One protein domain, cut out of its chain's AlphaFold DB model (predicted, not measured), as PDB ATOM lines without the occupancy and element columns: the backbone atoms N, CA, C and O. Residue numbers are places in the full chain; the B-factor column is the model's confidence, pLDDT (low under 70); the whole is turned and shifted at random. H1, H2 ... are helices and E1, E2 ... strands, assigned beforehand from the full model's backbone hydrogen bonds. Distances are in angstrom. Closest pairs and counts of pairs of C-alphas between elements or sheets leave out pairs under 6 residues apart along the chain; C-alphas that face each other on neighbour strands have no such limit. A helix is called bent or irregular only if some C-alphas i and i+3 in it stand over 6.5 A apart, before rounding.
ATOM      1  N   VAL A 113      -0.216   4.629   3.873       96.62
ATOM      2  CA  VAL A 113      -0.192   4.747   2.412       96.62
ATOM      3  C   VAL A 113      -0.222   6.228   2.061       96.62
ATOM      4  O   VAL A 113      -1.254   6.887   2.175       96.62
ATOM      5  N   HIS A 114       0.917   6.763   1.638       97.12
ATOM      6  CA  HIS A 114       1.031   8.155   1.230       97.12
ATOM      7  C   HIS A 114       0.744   8.271  -0.264       97.12
ATOM      8  O   HIS A 114       1.594   7.979  -1.107       97.12
ATOM      9  N   VAL A 115      -0.480   8.688  -0.585       94.81
ATOM     10  CA  VAL A 115      -0.891   8.939  -1.966       94.81
ATOM     11  C   VAL A 115      -0.289  10.258  -2.443       94.81
ATOM     12  O   VAL A 115      -0.613  11.321  -1.914       94.81
ATOM     13  N   ILE A 116       0.581  10.193  -3.447       95.44
ATOM     14  CA  ILE A 116       1.262  11.348  -4.033       95.44
ATOM     15  C   ILE A 116       0.744  11.548  -5.455       95.44
ATOM     16  O   ILE A 116       0.725  10.620  -6.253       95.44
ATOM     17  N   ARG A 117       0.347  12.776  -5.774       93.56
ATOM     18  CA  ARG A 117      -0.064  13.226  -7.111       93.56
ATOM     19  C   ARG A 117       0.836  14.371  -7.561       93.56
ATOM     20  O   ARG A 117       1.412  15.035  -6.693       93.56
ATOM     21  N   ASP A 118       0.923  14.640  -8.863       94.75
ATOM     22  CA  ASP A 118       1.593  15.824  -9.407       94.75
ATOM     23  C   ASP A 118       1.099  17.086  -8.680       94.75
ATOM     24  O   ASP A 118      -0.098  17.391  -8.631       94.75
ATOM     25  N   GLY A 119       2.040  17.824  -8.086       94.44
ATOM     26  CA  GLY A 119       1.751  19.016  -7.298       94.44
ATOM     27  C   GLY A 119       1.051  20.121  -8.087       94.44
ATOM     28  O   GLY A 119       0.330  20.921  -7.490       94.44
ATOM     29  N   ARG A 120       1.203  20.146  -9.418       94.25
ATOM     30  CA  ARG A 120       0.522  21.096 -10.311       94.25
ATOM     31  C   ARG A 120      -0.965  20.769 -10.426       94.25
ATOM     32  O   ARG A 120      -1.801  21.646 -10.213       94.25
ATOM     33  N   ASP A 121      -1.303  19.499 -10.653       92.31
ATOM     34  CA  ASP A 121      -2.696  19.035 -10.651       92.31
ATOM     35  C   ASP A 121      -3.333  19.142  -9.263       92.31
ATOM     36  O   ASP A 121      -4.505  19.513  -9.143       92.31
ATOM     37  N   ALA A 122      -2.575  18.841  -8.206       91.44
ATOM     38  CA  ALA A 122      -3.049  18.970  -6.833       91.44
ATOM     39  C   ALA A 122      -3.387  20.431  -6.493       91.44
ATOM     40  O   ALA A 122      -4.483  20.713  -6.003       91.44
ATOM     41  N   ALA A 123      -2.492  21.373  -6.812       91.94
ATOM     42  CA  ALA A 123      -2.720  22.800  -6.594       91.94
ATOM     43  C   ALA A 123      -3.915  23.322  -7.403       91.94
ATOM     44  O   ALA A 123      -4.763  24.037  -6.863       91.94
ATOM     45  N   LEU A 124      -4.027  22.915  -8.671       89.38
ATOM     46  CA  LEU A 124      -5.162  23.247  -9.527       89.38
ATOM     47  C   LEU A 124      -6.488  22.728  -8.948       89.38
ATOM     48  O   LEU A 124      -7.485  23.452  -8.948       89.38
ATOM     49  N   SER A 125      -6.501  21.501  -8.423       83.38
ATOM     50  CA  SER A 125      -7.681  20.907  -7.786       83.38
ATOM     51  C   SER A 125      -8.097  21.675  -6.531       83.38
ATOM     52  O   SER A 125      -9.264  22.030  -6.384       83.38
ATOM     53  N   ILE A 126      -7.144  21.988  -5.648       80.19
ATOM     54  CA  ILE A 126      -7.400  22.744  -4.412       80.19
ATOM     55  C   ILE A 126      -7.921  24.152  -4.729       80.19
ATOM     56  O   ILE A 126      -8.826  24.643  -4.054       80.19
ATOM     57  N   ARG A 127      -7.382  24.795  -5.774       78.44
ATOM     58  CA  ARG A 127      -7.859  26.101  -6.245       78.44
ATOM     59  C   ARG A 127      -9.334  26.055  -6.639       78.44
ATOM     60  O   ARG A 127     -10.078  26.936  -6.226       78.44
ATOM     61  N   LYS A 128      -9.755  25.040  -7.402       73.69
ATOM     62  CA  LYS A 128     -11.156  24.888  -7.833       73.69
ATOM     63  C   LYS A 128     -12.116  24.701  -6.655       73.69
ATOM     64  O   LYS A 128     -13.210  25.243  -6.689       73.69
ATOM     65  N   LEU A 129     -11.686  23.988  -5.614       69.19
ATOM     66  CA  LEU A 129     -12.488  23.759  -4.407       69.19
ATOM     67  C   LEU A 129     -12.527  24.974  -3.460       69.19
ATOM     68  O   LEU A 129     -13.303  24.991  -2.511       69.19
ATOM     69  N   GLY A 130     -11.663  25.976  -3.658       67.25
ATOM     70  CA  GLY A 130     -11.495  27.085  -2.709       67.25
ATOM     71  C   GLY A 130     -10.845  26.671  -1.378       67.25
ATOM     72  O   GLY A 130     -10.734  27.474  -0.455       67.25
ATOM     73  N   TRP A 131     -10.359  25.432  -1.262       65.00
ATOM     74  CA  TRP A 131      -9.811  24.855  -0.024       65.00
ATOM     75  C   TRP A 131      -8.317  25.145   0.169       65.00
ATOM     76  O   TRP A 131      -7.593  24.401   0.826       65.00
ATOM     77  N   HIS A 132      -7.815  26.236  -0.409       66.25
ATOM     78  CA  HIS A 132      -6.396  26.585  -0.330       66.25
ATOM     79  C   HIS A 132      -5.994  27.185   1.019       66.25
ATOM     80  O   HIS A 132      -4.806  27.262   1.303       66.25
ATOM     81  N   GLY A 133      -6.928  27.681   1.839       68.88
ATOM     82  CA  GLY A 133      -6.620  28.346   3.118       68.88
ATOM     83  C   GLY A 133      -5.872  29.687   2.992       68.88
ATOM     84  O   GLY A 133      -5.683  30.396   3.982       68.88
ATOM     85  N   CYS A 134      -5.455  30.061   1.777       75.75
ATOM     86  CA  CYS A 134      -4.944  31.388   1.456       75.75
ATOM     87  C   CYS A 134      -6.049  32.448   1.613       75.75
ATOM     88  O   CYS A 134      -7.155  32.268   1.115       75.75
ATOM     89  N   LYS A 135      -5.736  33.556   2.299       77.00
ATOM     90  CA  LYS A 135      -6.652  34.692   2.528       77.00
ATOM     91  C   LYS A 135      -6.571  35.764   1.433       77.00
ATOM     92  O   LYS A 135      -7.109  36.852   1.600       77.00
ATOM     93  N   SER A 136      -5.813  35.506   0.369       80.12
ATOM     94  CA  SER A 136      -5.639  36.457  -0.725       80.12
ATOM     95  C   SER A 136      -6.796  36.350  -1.714       80.12
ATOM     96  O   SER A 136      -7.319  35.263  -1.938       80.12
ATOM     97  N   THR A 137      -7.166  37.471  -2.326       83.06
ATOM     98  CA  THR A 137      -8.083  37.514  -3.477       83.06
ATOM     99  C   THR A 137      -7.374  37.197  -4.799       83.06
ATOM    100  O   THR A 137      -8.025  36.924  -5.804       83.06
ATOM    101  N   ASP A 138      -6.039  37.197  -4.803       88.31
ATOM    102  CA  ASP A 138      -5.206  36.873  -5.957       88.31
ATOM    103  C   ASP A 138      -5.166  35.350  -6.177       88.31
ATOM    104  O   ASP A 138      -4.583  34.590  -5.393       88.31
ATOM    105  N   LYS A 139      -5.781  34.909  -7.281       88.00
ATOM    106  CA  LYS A 139      -5.888  33.495  -7.667       88.00
ATOM    107  C   LYS A 139      -4.524  32.835  -7.878       88.00
ATOM    108  O   LYS A 139      -4.375  31.657  -7.543       88.00
ATOM    109  N   THR A 140      -3.536  33.571  -8.378       89.56
ATOM    110  CA  THR A 140      -2.178  33.075  -8.624       89.56
ATOM    111  C   THR A 140      -1.446  32.861  -7.304       89.56
ATOM    112  O   THR A 140      -0.835  31.813  -7.088       89.56
ATOM    113  N   ARG A 141      -1.589  33.789  -6.348       87.81
ATOM    114  CA  ARG A 141      -1.073  33.591  -4.979       87.81
ATOM    115  C   ARG A 141      -1.739  32.415  -4.274       87.81
ATOM    116  O   ARG A 141      -1.060  31.682  -3.557       87.81
ATOM    117  N   CYS A 142      -3.040  32.209  -4.463       89.00
ATOM    118  CA  CYS A 142      -3.749  31.050  -3.916       89.00
ATOM    119  C   CYS A 142      -3.266  29.729  -4.532       89.00
ATOM    120  O   CYS A 142      -3.060  28.760  -3.799       89.00
ATOM    121  N   LEU A 143      -3.020  29.704  -5.846       92.25
ATOM    122  CA  LEU A 143      -2.442  28.558  -6.549       92.25
ATOM    123  C   LEU A 143      -1.040  28.225  -6.015       92.25
ATOM    124  O   LEU A 143      -0.776  27.084  -5.635       92.25
ATOM    125  N   LEU A 144      -0.166  29.231  -5.913       92.69
ATOM    126  CA  LEU A 144       1.177  29.079  -5.354       92.69
ATOM    127  C   LEU A 144       1.131  28.587  -3.902       92.69
ATOM    128  O   LEU A 144       1.881  27.689  -3.523       92.69
ATOM    129  N   TYR A 145       0.230  29.139  -3.087       91.56
ATOM    130  CA  TYR A 145       0.040  28.702  -1.706       91.56
ATOM    131  C   TYR A 145      -0.366  27.225  -1.625       91.56
ATOM    132  O   TYR A 145       0.202  26.481  -0.825       91.56
ATOM    133  N   ALA A 146      -1.301  26.780  -2.472       91.94
ATOM    134  CA  ALA A 146      -1.723  25.383  -2.536       91.94
ATOM    135  C   ALA A 146      -0.567  24.453  -2.944       91.94
ATOM    136  O   ALA A 146      -0.347  23.434  -2.288       91.94
ATOM    137  N   ALA A 147       0.219  24.833  -3.955       94.62
ATOM    138  CA  ALA A 147       1.392  24.075  -4.390       94.62
ATOM    139  C   ALA A 147       2.464  23.969  -3.293       94.62
ATOM    140  O   ALA A 147       3.030  22.902  -3.064       94.62
ATOM    141  N   LEU A 148       2.723  25.058  -2.568       94.25
ATOM    142  CA  LEU A 148       3.683  25.069  -1.464       94.25
ATOM    143  C   LEU A 148       3.200  24.258  -0.256       94.25
ATOM    144  O   LEU A 148       4.009  23.601   0.397       94.25
ATOM    145  N   ASN A 149       1.893  24.251   0.020       92.12
ATOM    146  CA  ASN A 149       1.316  23.388   1.048       92.12
ATOM    147  C   ASN A 149       1.416  21.903   0.654       92.12
ATOM    148  O   ASN A 149       1.822  21.083   1.475       92.12
ATOM    149  N   TRP A 150       1.142  21.572  -0.615       95.06
ATOM    150  CA  TRP A 150       1.385  20.236  -1.167       95.06
ATOM    151  C   TRP A 150       2.853  19.825  -1.009       95.06
ATOM    152  O   TRP A 150       3.133  18.747  -0.488       95.06
ATOM    153  N   GLN A 151       3.799  20.698  -1.375       95.81
ATOM    154  CA  GLN A 151       5.229  20.408  -1.244       95.81
ATOM    155  C   GLN A 151       5.598  20.124   0.211       95.81
ATOM    156  O   GLN A 151       6.329  19.175   0.480       95.81
ATOM    157  N   GLU A 152       5.104  20.928   1.150       94.25
ATOM    158  CA  GLU A 152       5.366  20.724   2.572       94.25
ATOM    159  C   GLU A 152       4.779  19.392   3.069       94.25
ATOM    160  O   GLU A 152       5.466  18.665   3.780       94.25
ATOM    161  N   ALA A 153       3.549  19.037   2.675       94.25
ATOM    162  CA  ALA A 153       2.935  17.749   3.008       94.25
ATOM    163  C   ALA A 153       3.759  16.571   2.481       94.25
ATOM    164  O   ALA A 153       4.106  15.668   3.245       94.25
ATOM    165  N   VAL A 154       4.155  16.623   1.207       96.94
ATOM    166  CA  VAL A 154       4.966  15.570   0.597       96.94
ATOM    167  C   VAL A 154       6.329  15.475   1.275       96.94
ATOM    168  O   VAL A 154       6.724  14.398   1.704       96.94
ATOM    169  N   VAL A 155       7.049  16.587   1.432       96.25
ATOM    170  CA  VAL A 155       8.389  16.583   2.035       96.25
ATOM    171  C   VAL A 155       8.358  16.051   3.468       96.25
ATOM    172  O   VAL A 155       9.194  15.214   3.808       96.25
ATOM    173  N   GLN A 156       7.403  16.486   4.297       94.88
ATOM    174  CA  GLN A 156       7.291  15.991   5.672       94.88
ATOM    175  C   GLN A 156       6.869  14.523   5.711       94.88
ATOM    176  O   GLN A 156       7.501  13.739   6.413       94.88
ATOM    177  N   GLY A 157       5.883  14.127   4.903       96.38
ATOM    178  CA  GLY A 157       5.434  12.739   4.825       96.38
ATOM    179  C   GLY A 157       6.552  11.786   4.430       96.38
ATOM    180  O   GLY A 157       6.779  10.792   5.110       96.38
ATOM    181  N   ARG A 158       7.326  12.134   3.395       97.25
ATOM    182  CA  ARG A 158       8.492  11.349   2.962       97.25
ATOM    183  C   ARG A 158       9.597  11.338   4.012       97.25
ATOM    184  O   ARG A 158      10.222  10.305   4.231       97.25
ATOM    185  N   LYS A 159       9.854  12.472   4.673       96.31
ATOM    186  CA  LYS A 159      10.844  12.554   5.757       96.31
ATOM    187  C   LYS A 159      10.477  11.625   6.913       96.31
ATOM    188  O   LYS A 159      11.355  10.919   7.398       96.31
ATOM    189  N   SER A 160       9.214  11.618   7.334       95.50
ATOM    190  CA  SER A 160       8.739  10.734   8.400       95.50
ATOM    191  C   SER A 160       8.696   9.279   7.954       95.50
ATOM    192  O   SER A 160       9.197   8.413   8.662       95.50
ATOM    193  N   GLY A 161       8.205   9.014   6.744       95.44
ATOM    194  CA  GLY A 161       8.137   7.676   6.164       95.44
ATOM    195  C   GLY A 161       9.490   6.976   6.050       95.44
ATOM    196  O   GLY A 161       9.580   5.779   6.301       95.44
ATOM    197  N   LYS A 162      10.574   7.720   5.783       96.44
ATOM    198  CA  LYS A 162      11.945   7.176   5.781       96.44
ATOM    199  C   LYS A 162      12.365   6.535   7.107       96.44
ATOM    200  O   LYS A 162      13.269   5.708   7.094       96.44
ATOM    201  N   ARG A 163      11.754   6.915   8.236       96.31
ATOM    202  CA  ARG A 163      12.024   6.297   9.545       96.31
ATOM    203  C   ARG A 163      11.298   4.965   9.744       96.31
ATOM    204  O   ARG A 163      11.691   4.217  10.628       96.31
ATOM    205  N   TYR A 164      10.278   4.670   8.935       96.31
ATOM    206  CA  TYR A 164       9.412   3.498   9.095       96.31
ATOM    207  C   TYR A 164       9.185   2.777   7.754       96.31
ATOM    208  O   TYR A 164       8.050   2.707   7.275       96.31
ATOM    209  N   PRO A 165      10.245   2.251   7.112       95.00
ATOM    210  CA  PRO A 165      10.158   1.668   5.770       95.00
ATOM    211  C   PRO A 165       9.152   0.509   5.662       95.00
ATOM    212  O   PRO A 165       8.496   0.373   4.634       95.00
ATOM    213  N   ASP A 166       8.955  -0.268   6.731       95.50
ATOM    214  CA  ASP A 166       8.017  -1.402   6.745       95.50
ATOM    215  C   ASP A 166       6.549  -0.984   6.935       95.50
ATOM    216  O   ASP A 166       5.621  -1.764   6.695       95.50
ATOM    217  N   GLN A 167       6.319   0.248   7.392       96.81
ATOM    218  CA  GLN A 167       4.997   0.795   7.703       96.81
ATOM    219  C   GLN A 167       4.591   1.919   6.759       96.81
ATOM    220  O   GLN A 167       3.461   2.389   6.849       96.81
ATOM    221  N   TYR A 168       5.458   2.351   5.845       97.88
ATOM    222  CA  TYR A 168       5.202   3.478   4.958       97.88
ATOM    223  C   TYR A 168       5.405   3.104   3.489       97.88
ATOM    224  O   TYR A 168       6.470   2.642   3.088       97.88
ATOM    225  N   MET A 169       4.394   3.377   2.662       97.19
ATOM    226  CA  MET A 169       4.459   3.189   1.215       97.19
ATOM    227  C   MET A 169       4.004   4.448   0.477       97.19
ATOM    228  O   MET A 169       2.914   4.966   0.718       97.19
ATOM    229  N   GLU A 170       4.811   4.898  -0.484       97.19
ATOM    230  CA  GLU A 170       4.414   5.912  -1.467       97.19
ATOM    231  C   GLU A 170       3.611   5.251  -2.595       97.19
ATOM    232  O   GLU A 170       4.064   4.282  -3.215       97.19
ATOM    233  N   LEU A 171       2.424   5.792  -2.869       94.75
ATOM    234  CA  LEU A 171       1.548   5.373  -3.958       94.75
ATOM    235  C   LEU A 171       1.320   6.572  -4.880       94.75
ATOM    236  O   LEU A 171       0.706   7.557  -4.480       94.75
ATOM    237  N   HIS A 172       1.808   6.494  -6.116       93.81
ATOM    238  CA  HIS A 172       1.612   7.556  -7.100       93.81
ATOM    239  C   HIS A 172       0.216   7.454  -7.718       93.81
ATOM    240  O   HIS A 172      -0.157   6.406  -8.250       93.81
ATOM    241  N   TYR A 173      -0.555   8.536  -7.642       90.94
ATOM    242  CA  TYR A 173      -1.926   8.600  -8.142       90.94
ATOM    243  C   TYR A 173      -1.994   8.278  -9.639       90.94
ATOM    244  O   TYR A 173      -2.859   7.529 -10.079       90.94
ATOM    245  N   GLU A 174      -1.042   8.787 -10.414       89.12
ATOM    246  CA  GLU A 174      -0.954   8.578 -11.856       89.12
ATOM    247  C   GLU A 174      -0.710   7.102 -12.187       89.12
ATOM    248  O   GLU A 174      -1.323   6.565 -13.106       89.12
ATOM    249  N   THR A 175       0.131   6.412 -11.411       89.56
ATOM    250  CA  THR A 175       0.344   4.965 -11.561       89.56
ATOM    251  C   THR A 175      -0.902   4.177 -11.172       89.56
ATOM    252  O   THR A 175      -1.236   3.213 -11.847       89.56
ATOM    253  N   LEU A 176      -1.636   4.599 -10.138       86.19
ATOM    254  CA  LEU A 176      -2.904   3.963  -9.770       86.19
ATOM    255  C   LEU A 176      -3.964   4.093 -10.871       86.19
ATOM    256  O   LEU A 176      -4.717   3.151 -11.095       86.19
ATOM    257  N   VAL A 177      -4.034   5.242 -11.545       82.06
ATOM    258  CA  VAL A 177      -4.988   5.468 -12.641       82.06
ATOM    259  C   VAL A 177      -4.587   4.689 -13.897       82.06
ATOM    260  O   VAL A 177      -5.446   4.065 -14.514       82.06
ATOM    261  N   ASN A 178      -3.300   4.691 -14.258       83.62
ATOM    262  CA  ASN A 178      -2.809   4.077 -15.498       83.62
ATOM    263  C   ASN A 178      -2.566   2.561 -15.386       83.62
ATOM    264  O   ASN A 178      -2.780   1.826 -16.346       83.62
ATOM    265  N   GLU A 179      -2.119   2.083 -14.225       85.69
ATOM    266  CA  GLU A 179      -1.784   0.680 -13.941       85.69
ATOM    267  C   GLU A 179      -2.499   0.203 -12.651       85.69
ATOM    268  O   GLU A 179      -1.838  -0.161 -11.665       85.69
ATOM    269  N   PRO A 180      -3.850   0.204 -12.606       81.75
ATOM    270  CA  PRO A 180      -4.606  -0.061 -11.382       81.75
ATOM    271  C   PRO A 180      -4.344  -1.451 -10.798       81.75
ATOM    272  O   PRO A 180      -4.120  -1.557  -9.598       81.75
ATOM    273  N   ASP A 181      -4.298  -2.510 -11.612       81.25
ATOM    274  CA  ASP A 181      -4.134  -3.885 -11.106       81.25
ATOM    275  C   ASP A 181      -2.792  -4.094 -10.422       81.25
ATOM    276  O   ASP A 181      -2.717  -4.580  -9.293       81.25
ATOM    277  N   LYS A 182      -1.720  -3.665 -11.085       86.56
ATOM    278  CA  LYS A 182      -0.362  -3.751 -10.554       86.56
ATOM    279  C   LYS A 182      -0.216  -2.915  -9.285       86.56
ATOM    280  O   LYS A 182       0.386  -3.366  -8.311       86.56
ATOM    281  N   THR A 183      -0.797  -1.714  -9.271       88.06
ATOM    282  CA  THR A 183      -0.748  -0.826  -8.103       88.06
ATOM    283  C   THR A 183      -1.529  -1.402  -6.925       88.06
ATOM    284  O   THR A 183      -1.026  -1.410  -5.801       88.06
ATOM    285  N   LEU A 184      -2.730  -1.927  -7.168       85.31
ATOM    286  CA  LEU A 184      -3.576  -2.524  -6.136       85.31
ATOM    287  C   LEU A 184      -3.006  -3.852  -5.623       85.31
ATOM    288  O   LEU A 184      -3.106  -4.115  -4.429       85.31
ATOM    289  N   SER A 185      -2.338  -4.643  -6.467       86.88
ATOM    290  CA  SER A 185      -1.608  -5.852  -6.055       86.88
ATOM    291  C   SER A 185      -0.420  -5.529  -5.137       86.88
ATOM    292  O   SER A 185      -0.261  -6.123  -4.064       86.88
ATOM    293  N   ARG A 186       0.379  -4.512  -5.488       91.56
ATOM    294  CA  ARG A 186       1.465  -4.024  -4.623       91.56
ATOM    295  C   ARG A 186       0.926  -3.500  -3.293       91.56
ATOM    296  O   ARG A 186       1.476  -3.817  -2.241       91.56
ATOM    297  N   LEU A 187      -0.157  -2.727  -3.332       91.50
ATOM    298  CA  LEU A 187      -0.809  -2.223  -2.129       91.50
ATOM    299  C   LEU A 187      -1.343  -3.359  -1.251       91.50
ATOM    300  O   LEU A 187      -1.079  -3.351  -0.056       91.50
ATOM    301  N   SER A 188      -2.045  -4.328  -1.841       89.00
ATOM    302  CA  SER A 188      -2.546  -5.544  -1.188       89.00
ATOM    303  C   SER A 188      -1.435  -6.270  -0.433       89.00
ATOM    304  O   SER A 188      -1.603  -6.636   0.729       89.00
ATOM    305  N   SER A 189      -0.276  -6.422  -1.076       92.19
ATOM    306  CA  SER A 189       0.903  -7.055  -0.476       92.19
ATOM    307  C   SER A 189       1.448  -6.246   0.704       92.19
ATOM    308  O   SER A 189       1.759  -6.810   1.747       92.19
ATOM    309  N   PHE A 190       1.516  -4.918   0.575       94.50
ATOM    310  CA  PHE A 190       2.004  -4.027   1.633       94.50
ATOM    311  C   PHE A 190       1.099  -4.001   2.875       94.50
ATOM    312  O   PHE A 190       1.590  -4.002   4.005       94.50
ATOM    313  N   ILE A 191      -0.221  -3.979   2.677       91.25
ATOM    314  CA  ILE A 191      -1.192  -3.975   3.782       91.25
ATOM    315  C   ILE A 191      -1.461  -5.379   4.345       91.25
ATOM    316  O   ILE A 191      -2.077  -5.491   5.398       91.25
ATOM    317  N   GLY A 192      -1.032  -6.440   3.649       89.25
ATOM    318  CA  GLY A 192      -1.282  -7.832   4.036       89.25
ATOM    319  C   GLY A 192      -2.723  -8.303   3.806       89.25
ATOM    320  O   GLY A 192      -3.176  -9.232   4.468       89.25
ATOM    321  N   ILE A 193      -3.470  -7.668   2.894       84.50
ATOM    322  CA  ILE A 193      -4.893  -7.955   2.657       84.50
ATOM    323  C   ILE A 193      -5.147  -8.166   1.168       84.50
ATOM    324  O   ILE A 193      -5.147  -7.212   0.397       84.50
ATOM    325  N   ASN A 194      -5.473  -9.406   0.795       79.94
ATOM    326  CA  ASN A 194      -5.791  -9.783  -0.585       79.94
ATOM    327  C   ASN A 194      -7.120  -9.180  -1.054       79.94
ATOM    328  O   ASN A 194      -8.179  -9.546  -0.536       79.94
ATOM    329  N   PHE A 195      -7.087  -8.290  -2.040       72.94
ATOM    330  CA  PHE A 195      -8.292  -7.814  -2.722       72.94
ATOM    331  C   PHE A 195      -8.718  -8.812  -3.805       72.94
ATOM    332  O   PHE A 195      -7.880  -9.274  -4.574       72.94
ATOM    333  N   ASN A 196     -10.006  -9.161  -3.866       67.62
ATOM    334  CA  ASN A 196     -10.521 -10.024  -4.937       67.62
ATOM    335  C   ASN A 196     -10.833  -9.212  -6.211       67.62
ATOM    336  O   ASN A 196     -10.973  -7.989  -6.160       67.62
ATOM    337  N   GLU A 197     -10.974  -9.883  -7.356       64.31
ATOM    338  CA  GLU A 197     -11.207  -9.216  -8.648       64.31
ATOM    339  C   GLU A 197     -12.436  -8.300  -8.636       64.31
ATOM    340  O   GLU A 197     -12.373  -7.174  -9.119       64.31
ATOM    341  N   GLN A 198     -13.537  -8.719  -8.006       63.41
ATOM    342  CA  GLN A 198     -14.754  -7.905  -7.891       63.41
ATOM    343  C   GLN A 198     -14.528  -6.611  -7.093       63.41
ATOM    344  O   GLN A 198     -15.052  -5.556  -7.443       63.41
ATOM    345  N   GLN A 199     -13.713  -6.658  -6.040       63.78
ATOM    346  CA  GLN A 199     -13.341  -5.484  -5.253       63.78
ATOM    347  C   GLN A 199     -12.442  -4.531  -6.041       63.78
ATOM    348  O   GLN A 199     -12.615  -3.314  -5.949       63.78
ATOM    349  N   LEU A 200     -11.522  -5.070  -6.844       62.78
ATOM    350  CA  LEU A 200     -10.701  -4.284  -7.766       62.78
ATOM    351  C   LEU A 200     -11.584  -3.589  -8.817       62.78
ATOM    352  O   LEU A 200     -11.407  -2.397  -9.071       62.78
ATOM    353  N   GLN A 201     -12.597  -4.281  -9.352       59.19
ATOM    354  CA  GLN A 201     -13.597  -3.690 -10.250       59.19
ATOM    355  C   GLN A 201     -14.405  -2.583  -9.557       59.19
ATOM    356  O   GLN A 201     -14.533  -1.484 -10.093       59.19
ATOM    357  N   ASN A 202     -14.862  -2.784  -8.320       59.44
ATOM    358  CA  ASN A 202     -15.573  -1.735  -7.582       59.44
ATOM    359  C   ASN A 202     -14.701  -0.501  -7.301       59.44
ATOM    360  O   ASN A 202     -15.223   0.609  -7.281       59.44
ATOM    361  N   VAL A 203     -13.386  -0.645  -7.108       56.84
ATOM    362  CA  VAL A 203     -12.470   0.507  -6.990       56.84
ATOM    363  C   VAL A 203     -12.340   1.250  -8.325       56.84
ATOM    364  O   VAL A 203     -12.339   2.486  -8.328       56.84
ATOM    365  N   ARG A 204     -12.299   0.511  -9.444       51.59
ATOM    366  CA  ARG A 204     -12.257   1.062 -10.809       51.59
ATOM    367  C   ARG A 204     -13.508   1.882 -11.150       51.59
ATOM    368  O   ARG A 204     -13.383   2.947 -11.746       51.59
ATOM    369  N   PHE A 205     -14.695   1.429 -10.738       43.28
ATOM    370  CA  PHE A 205     -15.971   2.090 -11.062       43.28
ATOM    371  C   PHE A 205     -16.496   3.027  -9.958       43.28
ATOM    372  O   PHE A 205     -17.130   4.038 -10.247       43.28
ATOM    373  N   GLY A 206     -16.228   2.734  -8.683       40.62
ATOM    374  CA  GLY A 206     -16.740   3.475  -7.522       40.62
ATOM    375  C   GLY A 206     -15.999   4.781  -7.222       40.62
ATOM    376  O   GLY A 206     -16.609   5.723  -6.718       40.62
ATOM    377  N   SER A 207     -14.718   4.898  -7.603       41.78
ATOM    378  CA  SER A 207     -13.983   6.175  -7.510       41.78
ATOM    379  C   SER A 207     -14.524   7.257  -8.456       41.78
ATOM    380  O   SER A 207     -14.170   8.419  -8.287       41.78
ATOM    381  N   LEU A 208     -15.396   6.902  -9.409       35.62
ATOM    382  CA  LEU A 208     -16.029   7.845 -10.338       35.62
ATOM    383  C   LEU A 208     -17.270   8.528  -9.754       35.62
ATOM    384  O   LEU A 208     -17.664   9.577 -10.250       35.62
ATOM    385  N   LYS A 209     -17.898   7.952  -8.717       34.19
ATOM    386  CA  LYS A 209     -19.145   8.502  -8.162       34.19
ATOM    387  C   LYS A 209     -18.945   9.402  -6.945       34.19
ATOM    388  O   LYS A 209     -19.731  10.329  -6.781       34.19
ATOM    389  N   THR A 210     -17.932   9.179  -6.102       36.22
ATOM    390  CA  THR A 210     -17.859   9.880  -4.798       36.22
ATOM    391  C   THR A 210     -16.474  10.331  -4.322       36.22
ATOM    392  O   THR A 210     -16.383  10.994  -3.291       36.22
ATOM    393  N   ALA A 211     -15.374  10.043  -5.025       34.69
ATOM    394  CA  ALA A 211     -14.042  10.479  -4.592       34.69
ATOM    395  C   ALA A 211     -13.662  11.809  -5.272       34.69
ATOM    396  O   ALA A 211     -12.985  11.823  -6.295       34.69
ATOM    397  N   ASN A 212     -14.104  12.932  -4.691       35.34
ATOM    398  CA  ASN A 212     -13.920  14.312  -5.187       35.34
ATOM    399  C   ASN A 212     -14.672  14.661  -6.489       35.34
ATOM    400  O   ASN A 212     -14.353  15.646  -7.158       35.34
ATOM    401  N   SER A 213     -15.683  13.872  -6.841       34.66
ATOM    402  CA  SER A 213     -16.486  13.976  -8.063       34.66
ATOM    403  C   SER A 213     -17.769  14.804  -7.894       34.66
ATOM    404  O   SER A 213     -18.787  14.479  -8.487       34.66
ATOM    405  N   GLU A 214     -17.729  15.914  -7.152       34.22
ATOM    406  CA  GLU A 214     -18.705  17.004  -7.375       34.22
ATOM    407  C   GLU A 214     -18.345  17.841  -8.621       34.22
ATOM    408  O   GLU A 214     -19.036  18.790  -8.975       34.22
ATOM    409  N   VAL A 215     -17.258  17.489  -9.321       38.41
ATOM    410  CA  VAL A 215     -16.745  18.224 -10.487       38.41
ATOM    411  C   VAL A 215     -16.534  17.297 -11.688       38.41
ATOM    412  O   VAL A 215     -15.500  17.352 -12.353       38.41
ATOM    413  N   VAL A 231      -5.525  13.381 -14.709       84.06
ATOM    414  CA  VAL A 231      -4.058  13.418 -14.812       84.06
ATOM    415  C   VAL A 231      -3.636  14.388 -15.912       84.06
ATOM    416  O   VAL A 231      -4.129  14.322 -17.029       84.06
ATOM    417  N   GLY A 232      -2.714  15.300 -15.605       86.31
ATOM    418  CA  GLY A 232      -2.137  16.214 -16.590       86.31
ATOM    419  C   GLY A 232      -3.028  17.392 -16.984       86.31
ATOM    420  O   GLY A 232      -2.638  18.158 -17.861       86.31
ATOM    421  N   ARG A 233      -4.173  17.610 -16.318       87.75
ATOM    422  CA  ARG A 233      -5.071  18.755 -16.588       87.75
ATOM    423  C   ARG A 233      -4.383  20.100 -16.436       87.75
ATOM    424  O   ARG A 233      -4.787  21.080 -17.055       87.75
ATOM    425  N   TRP A 234      -3.368  20.166 -15.579       90.88
ATOM    426  CA  TRP A 234      -2.570  21.370 -15.405       90.88
ATOM    427  C   TRP A 234      -1.951  21.877 -16.716       90.88
ATOM    428  O   TRP A 234      -1.756  23.078 -16.830       90.88
ATOM    429  N   LYS A 235      -1.697  21.005 -17.702       90.00
ATOM    430  CA  LYS A 235      -1.140  21.389 -19.010       90.00
ATOM    431  C   LYS A 235      -2.109  22.215 -19.856       90.00
ATOM    432  O   LYS A 235      -1.676  23.041 -20.643       90.00
ATOM    433  N   GLU A 236      -3.406  21.976 -19.692       88.50
ATOM    434  CA  GLU A 236      -4.462  22.628 -20.476       88.50
ATOM    435  C   GLU A 236      -5.094  23.803 -19.722       88.50
ATOM    436  O   GLU A 236      -5.580  24.754 -20.328       88.50
ATOM    437  N   LEU A 237      -5.128  23.726 -18.386       89.81
ATOM    438  CA  LEU A 237      -5.891  24.648 -17.540       89.81
ATOM    439  C   LEU A 237      -5.046  25.685 -16.794       89.81
ATOM    440  O   LEU A 237      -5.625  26.574 -16.164       89.81
ATOM    441  N   LEU A 238      -3.719  25.546 -16.777       91.69
ATOM    442  CA  LEU A 238      -2.823  26.572 -16.244       91.69
ATOM    443  C   LEU A 238      -2.228  27.376 -17.394       91.69
ATOM    444  O   LEU A 238      -1.891  26.815 -18.433       91.69
ATOM    445  N   SER A 239      -2.065  28.682 -17.192       93.19
ATOM    446  CA  SER A 239      -1.308  29.501 -18.142       93.19
ATOM    447  C   SER A 239       0.186  29.171 -18.080       93.19
ATOM    448  O   SER A 239       0.688  28.684 -17.063       93.19
ATOM    449  N   ASP A 240       0.935  29.514 -19.129       90.69
ATOM    450  CA  ASP A 240       2.394  29.339 -19.146       90.69
ATOM    451  C   ASP A 240       3.089  30.042 -17.970       90.69
ATOM    452  O   ASP A 240       4.078  29.542 -17.433       90.69
ATOM    453  N   GLU A 241       2.574  31.194 -17.537       90.06
ATOM    454  CA  GLU A 241       3.082  31.925 -16.371       90.06
ATOM    455  C   GLU A 241       2.837  31.160 -15.067       90.06
ATOM    456  O   GLU A 241       3.741  31.038 -14.240       90.06
ATOM    457  N   GLU A 242       1.645  30.586 -14.893       92.88
ATOM    458  CA  GLU A 242       1.320  29.751 -13.736       92.88
ATOM    459  C   GLU A 242       2.170  28.477 -13.714       92.88
ATOM    460  O   GLU A 242       2.690  28.093 -12.663       92.88
ATOM    461  N   ILE A 243       2.369  27.844 -14.874       92.12
ATOM    462  CA  ILE A 243       3.237  26.673 -15.020       92.12
ATOM    463  C   ILE A 243       4.669  27.037 -14.635       92.12
ATOM    464  O   ILE A 243       5.280  26.322 -13.834       92.12
ATOM    465  N   LYS A 244       5.206  28.156 -15.139       90.06
ATOM    466  CA  LYS A 244       6.550  28.639 -14.786       90.06
ATOM    467  C   LYS A 244       6.672  28.918 -13.290       90.06
ATOM    468  O   LYS A 244       7.627  28.450 -12.667       90.06
ATOM    469  N   LEU A 245       5.685  29.593 -12.698       91.25
ATOM    470  CA  LEU A 245       5.649  29.906 -11.271       91.25
ATOM    471  C   LEU A 245       5.662  28.639 -10.406       91.25
ATOM    472  O   LEU A 245       6.469  28.523  -9.480       91.25
ATOM    473  N   LEU A 246       4.789  27.672 -10.701       92.56
ATOM    474  CA  LEU A 246       4.731  26.417  -9.951       92.56
ATOM    475  C   LEU A 246       6.002  25.590 -10.141       92.56
ATOM    476  O   LEU A 246       6.543  25.061  -9.170       92.56
ATOM    477  N   THR A 247       6.519  25.523 -11.365       90.19
ATOM    478  CA  THR A 247       7.758  24.802 -11.677       90.19
ATOM    479  C   THR A 247       8.946  25.415 -10.933       90.19
ATOM    480  O   THR A 247       9.719  24.680 -10.326       90.19
ATOM    481  N   GLY A 248       9.055  26.744 -10.859       89.56
ATOM    482  CA  GLY A 248      10.081  27.417 -10.055       89.56
ATOM    483  C   GLY A 248       9.926  27.181  -8.545       89.56
ATOM    484  O   GLY A 248      10.908  26.975  -7.831       89.56
ATOM    485  N   ALA A 249       8.689  27.141  -8.038       92.12
ATOM    486  CA  ALA A 249       8.418  27.005  -6.606       92.12
ATOM    487  C   ALA A 249       8.575  25.575  -6.059       92.12
ATOM    488  O   ALA A 249       9.114  25.376  -4.961       92.12
ATOM    489  N   ILE A 250       8.075  24.579  -6.801       93.81
ATOM    490  CA  ILE A 250       7.993  23.176  -6.364       93.81
ATOM    491  C   ILE A 250       8.731  22.185  -7.272       93.81
ATOM    492  O   ILE A 250       8.737  20.985  -6.986       93.81
ATOM    493  N   GLY A 251       9.419  22.666  -8.310       92.88
ATOM    494  CA  GLY A 251      10.084  21.846  -9.327       92.88
ATOM    495  C   GLY A 251      11.096  20.845  -8.785       92.88
ATOM    496  O   GLY A 251      11.095  19.697  -9.212       92.88
ATOM    497  N   HIS A 252      11.910  21.218  -7.794       91.94
ATOM    498  CA  HIS A 252      12.851  20.273  -7.175       91.94
ATOM    499  C   HIS A 252      12.127  19.061  -6.561       91.94
ATOM    500  O   HIS A 252      12.546  17.917  -6.728       91.94
ATOM    501  N   THR A 253      11.006  19.297  -5.870       94.94
ATOM    502  CA  THR A 253      10.192  18.219  -5.293       94.94
ATOM    503  C   THR A 253       9.549  17.375  -6.386       94.94
ATOM    504  O   THR A 253       9.606  16.152  -6.291       94.94
ATOM    505  N   LEU A 254       9.020  18.000  -7.443       95.25
ATOM    506  CA  LEU A 254       8.487  17.293  -8.611       95.25
ATOM    507  C   LEU A 254       9.546  16.379  -9.258       95.25
ATOM    508  O   LEU A 254       9.293  15.185  -9.424       95.25
ATOM    509  N   LYS A 255      10.759  16.893  -9.509       93.62
ATOM    510  CA  LYS A 255      11.898  16.116 -10.035       93.62
ATOM    511  C   LYS A 255      12.227  14.923  -9.132       93.62
ATOM    512  O   LYS A 255      12.330  13.799  -9.610       93.62
ATOM    513  N   SER A 256      12.314  15.139  -7.815       94.25
ATOM    514  CA  SER A 256      12.600  14.075  -6.831       94.25
ATOM    515  C   SER A 256      11.517  12.989  -6.705       94.25
ATOM    516  O   SER A 256      11.716  12.000  -5.996       94.25
ATOM    517  N   LEU A 257      10.351  13.207  -7.315       94.62
ATOM    518  CA  LEU A 257       9.228  12.271  -7.382       94.62
ATOM    519  C   LEU A 257       9.100  11.634  -8.775       94.62
ATOM    520  O   LEU A 257       8.174  10.868  -9.011       94.62
ATOM    521  N   GLY A 258      10.005  11.954  -9.704       93.06
ATOM    522  CA  GLY A 258      10.005  11.412 -11.062       93.06
ATOM    523  C   GLY A 258       9.072  12.126 -12.044       93.06
ATOM    524  O   GLY A 258       8.950  11.671 -13.182       93.06
ATOM    525  N   TYR A 259       8.446  13.248 -11.663       91.19
ATOM    526  CA  TYR A 259       7.667  14.051 -12.607       91.19
ATOM    527  C   TYR A 259       8.618  14.750 -13.591       91.19
ATOM    528  O   TYR A 259       9.475  15.547 -13.196       91.19
ATOM    529  N   ARG A 260       8.482  14.413 -14.880       74.00
ATOM    530  CA  ARG A 260       9.245  14.995 -15.997       74.00
ATOM    531  C   ARG A 260       8.666  16.372 -16.380       74.00
ATOM    532  O   ARG A 260       7.641  16.783 -15.839       74.00
ATOM    533  N   GLU A 261       9.331  17.084 -17.293       67.44
ATOM    534  CA  GLU A 261       8.962  18.453 -17.723       67.44
ATOM    535  C   GLU A 261       9.096  19.506 -16.609       67.44
ATOM    536  O   GLU A 261       8.221  20.340 -16.384       67.44
ATOM    537  N   VAL A 262      10.214  19.459 -15.885       65.81
ATOM    538  CA  VAL A 262      10.632  20.535 -14.982       65.81
ATOM    539  C   VAL A 262      11.886  21.150 -15.590       65.81
ATOM    540  O   VAL A 262      13.001  20.702 -15.315       65.81
ATOM    541  N   SER A 263      11.719  22.140 -16.464       62.94
ATOM    542  CA  SER A 263      12.843  22.976 -16.893       62.94
ATOM    543  C   SER A 263      13.415  23.710 -15.679       62.94
ATOM    544  O   SER A 263      12.658  24.100 -14.785       62.94
ATOM    545  N   ASP A 264      14.736  23.897 -15.631       62.50
ATOM    546  CA  ASP A 264      15.389  24.720 -14.607       62.50
ATOM    547  C   ASP A 264      15.050  26.194 -14.841       62.50
ATOM    548  O   ASP A 264      15.813  26.971 -15.405       62.50
ATOM    549  N   ILE A 265      13.834  26.564 -14.446       68.94
ATOM    550  CA  ILE A 265      13.347  27.933 -14.500       68.94
ATOM    551  C   ILE A 265      13.837  28.618 -13.232       68.94
ATOM    552  O   ILE A 265      13.418  28.288 -12.121       68.94
ATOM    553  N   SER A 266      14.735  29.588 -13.393       65.31
ATOM    554  CA  SER A 266      15.127  30.446 -12.287       65.31
ATOM    555  C   SER A 266      13.999  31.428 -11.986       65.31
ATOM    556  O   SER A 266      13.728  32.322 -12.786       65.31
ATOM    557  N   SER A 267      13.370  31.296 -10.819       74.94
ATOM    558  CA  SER A 267      12.429  32.307 -10.333       74.94
ATOM    559  C   SER A 267      13.110  33.665 -10.146       74.94
ATOM    560  O   SER A 267      14.261  33.740  -9.689       74.94
ATOM    561  N   GLY A 268      12.376  34.736 -10.446       80.06
ATOM    562  CA  GLY A 268      12.817  36.110 -10.201       80.06
ATOM    563  C   GLY A 268      13.044  36.385  -8.709       80.06
ATOM    564  O   GLY A 268      12.573  35.647  -7.840       80.06
TER     565      GLY A 268
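AT A GLANCE: This is residues 113 to 215 and 231 to 268 of the 319 residues of an uncharacterized protein of Thalassomonas actiniarum (UniProt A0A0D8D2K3). A small parallel sheet of two strands, E1 and E2, sits between two groups of helices: on one side long H2, whose residues 150 to 161 come near both strands, with H1 and H7 packed on it and short H6 by H1, and on the other side H4, near E2, with H3 and H5 meeting its first residues. H2 and H7 run side by side and H1 crosses them, while H4 packs by E2 and residues 205 to 211, nearly all in H5, stick out as a free arm. You have 141 printed residues with seven named helices and two strands, in the order E1 H1 H2 E2 H3 H4 H5 H6 H7. The class is mostly helix; the whole is compact, with a radius of gyration of the C-alphas of 16.6 A and spans of 50 by 36 by 28 A.

IN THESE COORDINATES: Find C-alpha 113 at (-0.192, 4.747, 2.412), where E1, residues 113 to 116, begins. H1 follows at residues 119 to 129, 15.3 A long. At C-alpha 139, (-5.888, 33.495, -7.667), H2 begins and runs 32.5 A to residue 161. Next come E2, residues 168 to 172, 13.2 A; H3, residues 173 to 178; H4, residues 180 to 191, 16.0 A; and H5, residues 197 to 210, 20.6 A. After the cut, look for H6, residues 234 to 237, and H7, residues 240 to 255, 18.7 A, ending at (11.898, 16.116, -10.035). H7 is irregular, with C-alphas 249 and 252 8.1 A apart and a kink of 68 degrees near residue 249.

HOW THE PARTS SIT: Start at E1 and E2, parallel at 32 degrees, with N 114 and O 169 within hydrogen-bond range at 2.8 A. E1, H1 H2 and E2 form a strand-helix-strand unit, two parallel neighbour strands with helices between, its crossover right-handed. H1, the hub, touches H2 at a steep tilt of 55 degrees, opposite ways; the closest C-alphas, Ala 123 and Ala 147, are 4.8 A apart. H1 touches H7, C-alphas of Arg 120 and Leu 246 closest at 6.8 A, and only just touches H6, with 3 pairs of C-alphas within 8 A. H2 touches H7 at a shallow tilt of 7 degrees, the same way, closest at C-alphas Leu 144 and Leu 246, 6.4 A. H3 and H4 touch only at the corner, and only just, with 3 pairs of C-alphas within 8 A, the closest those of Leu 176 and Thr 183, 5.5 A apart. H4 and H5 only just touch, with 3 pairs, about perpendicular at 75 degrees, C-alphas of Asp 181 and Leu 200 closest at 7.4 A. H1, H2, H3 and H4 have every O i to N i+4 pair within hydrogen-bond range, H5 has 7 of 10 and H7 10 of 12; H6 is too short for one.

THE WHOLE: The C-alphas farthest apart, of Gln 198 and Gly 268, are 52.0 A apart. Residues 216 to 230 are not printed, and C-alphas 215 and 231 are 14.2 A apart across the cut. Of the links printed whole, none is long. Residues 256 to 268 have no named element. Mean pLDDT of the printed part is 82.4; look for values under 70 at residues 129 to 133, 196 to 215 and 261 to 266.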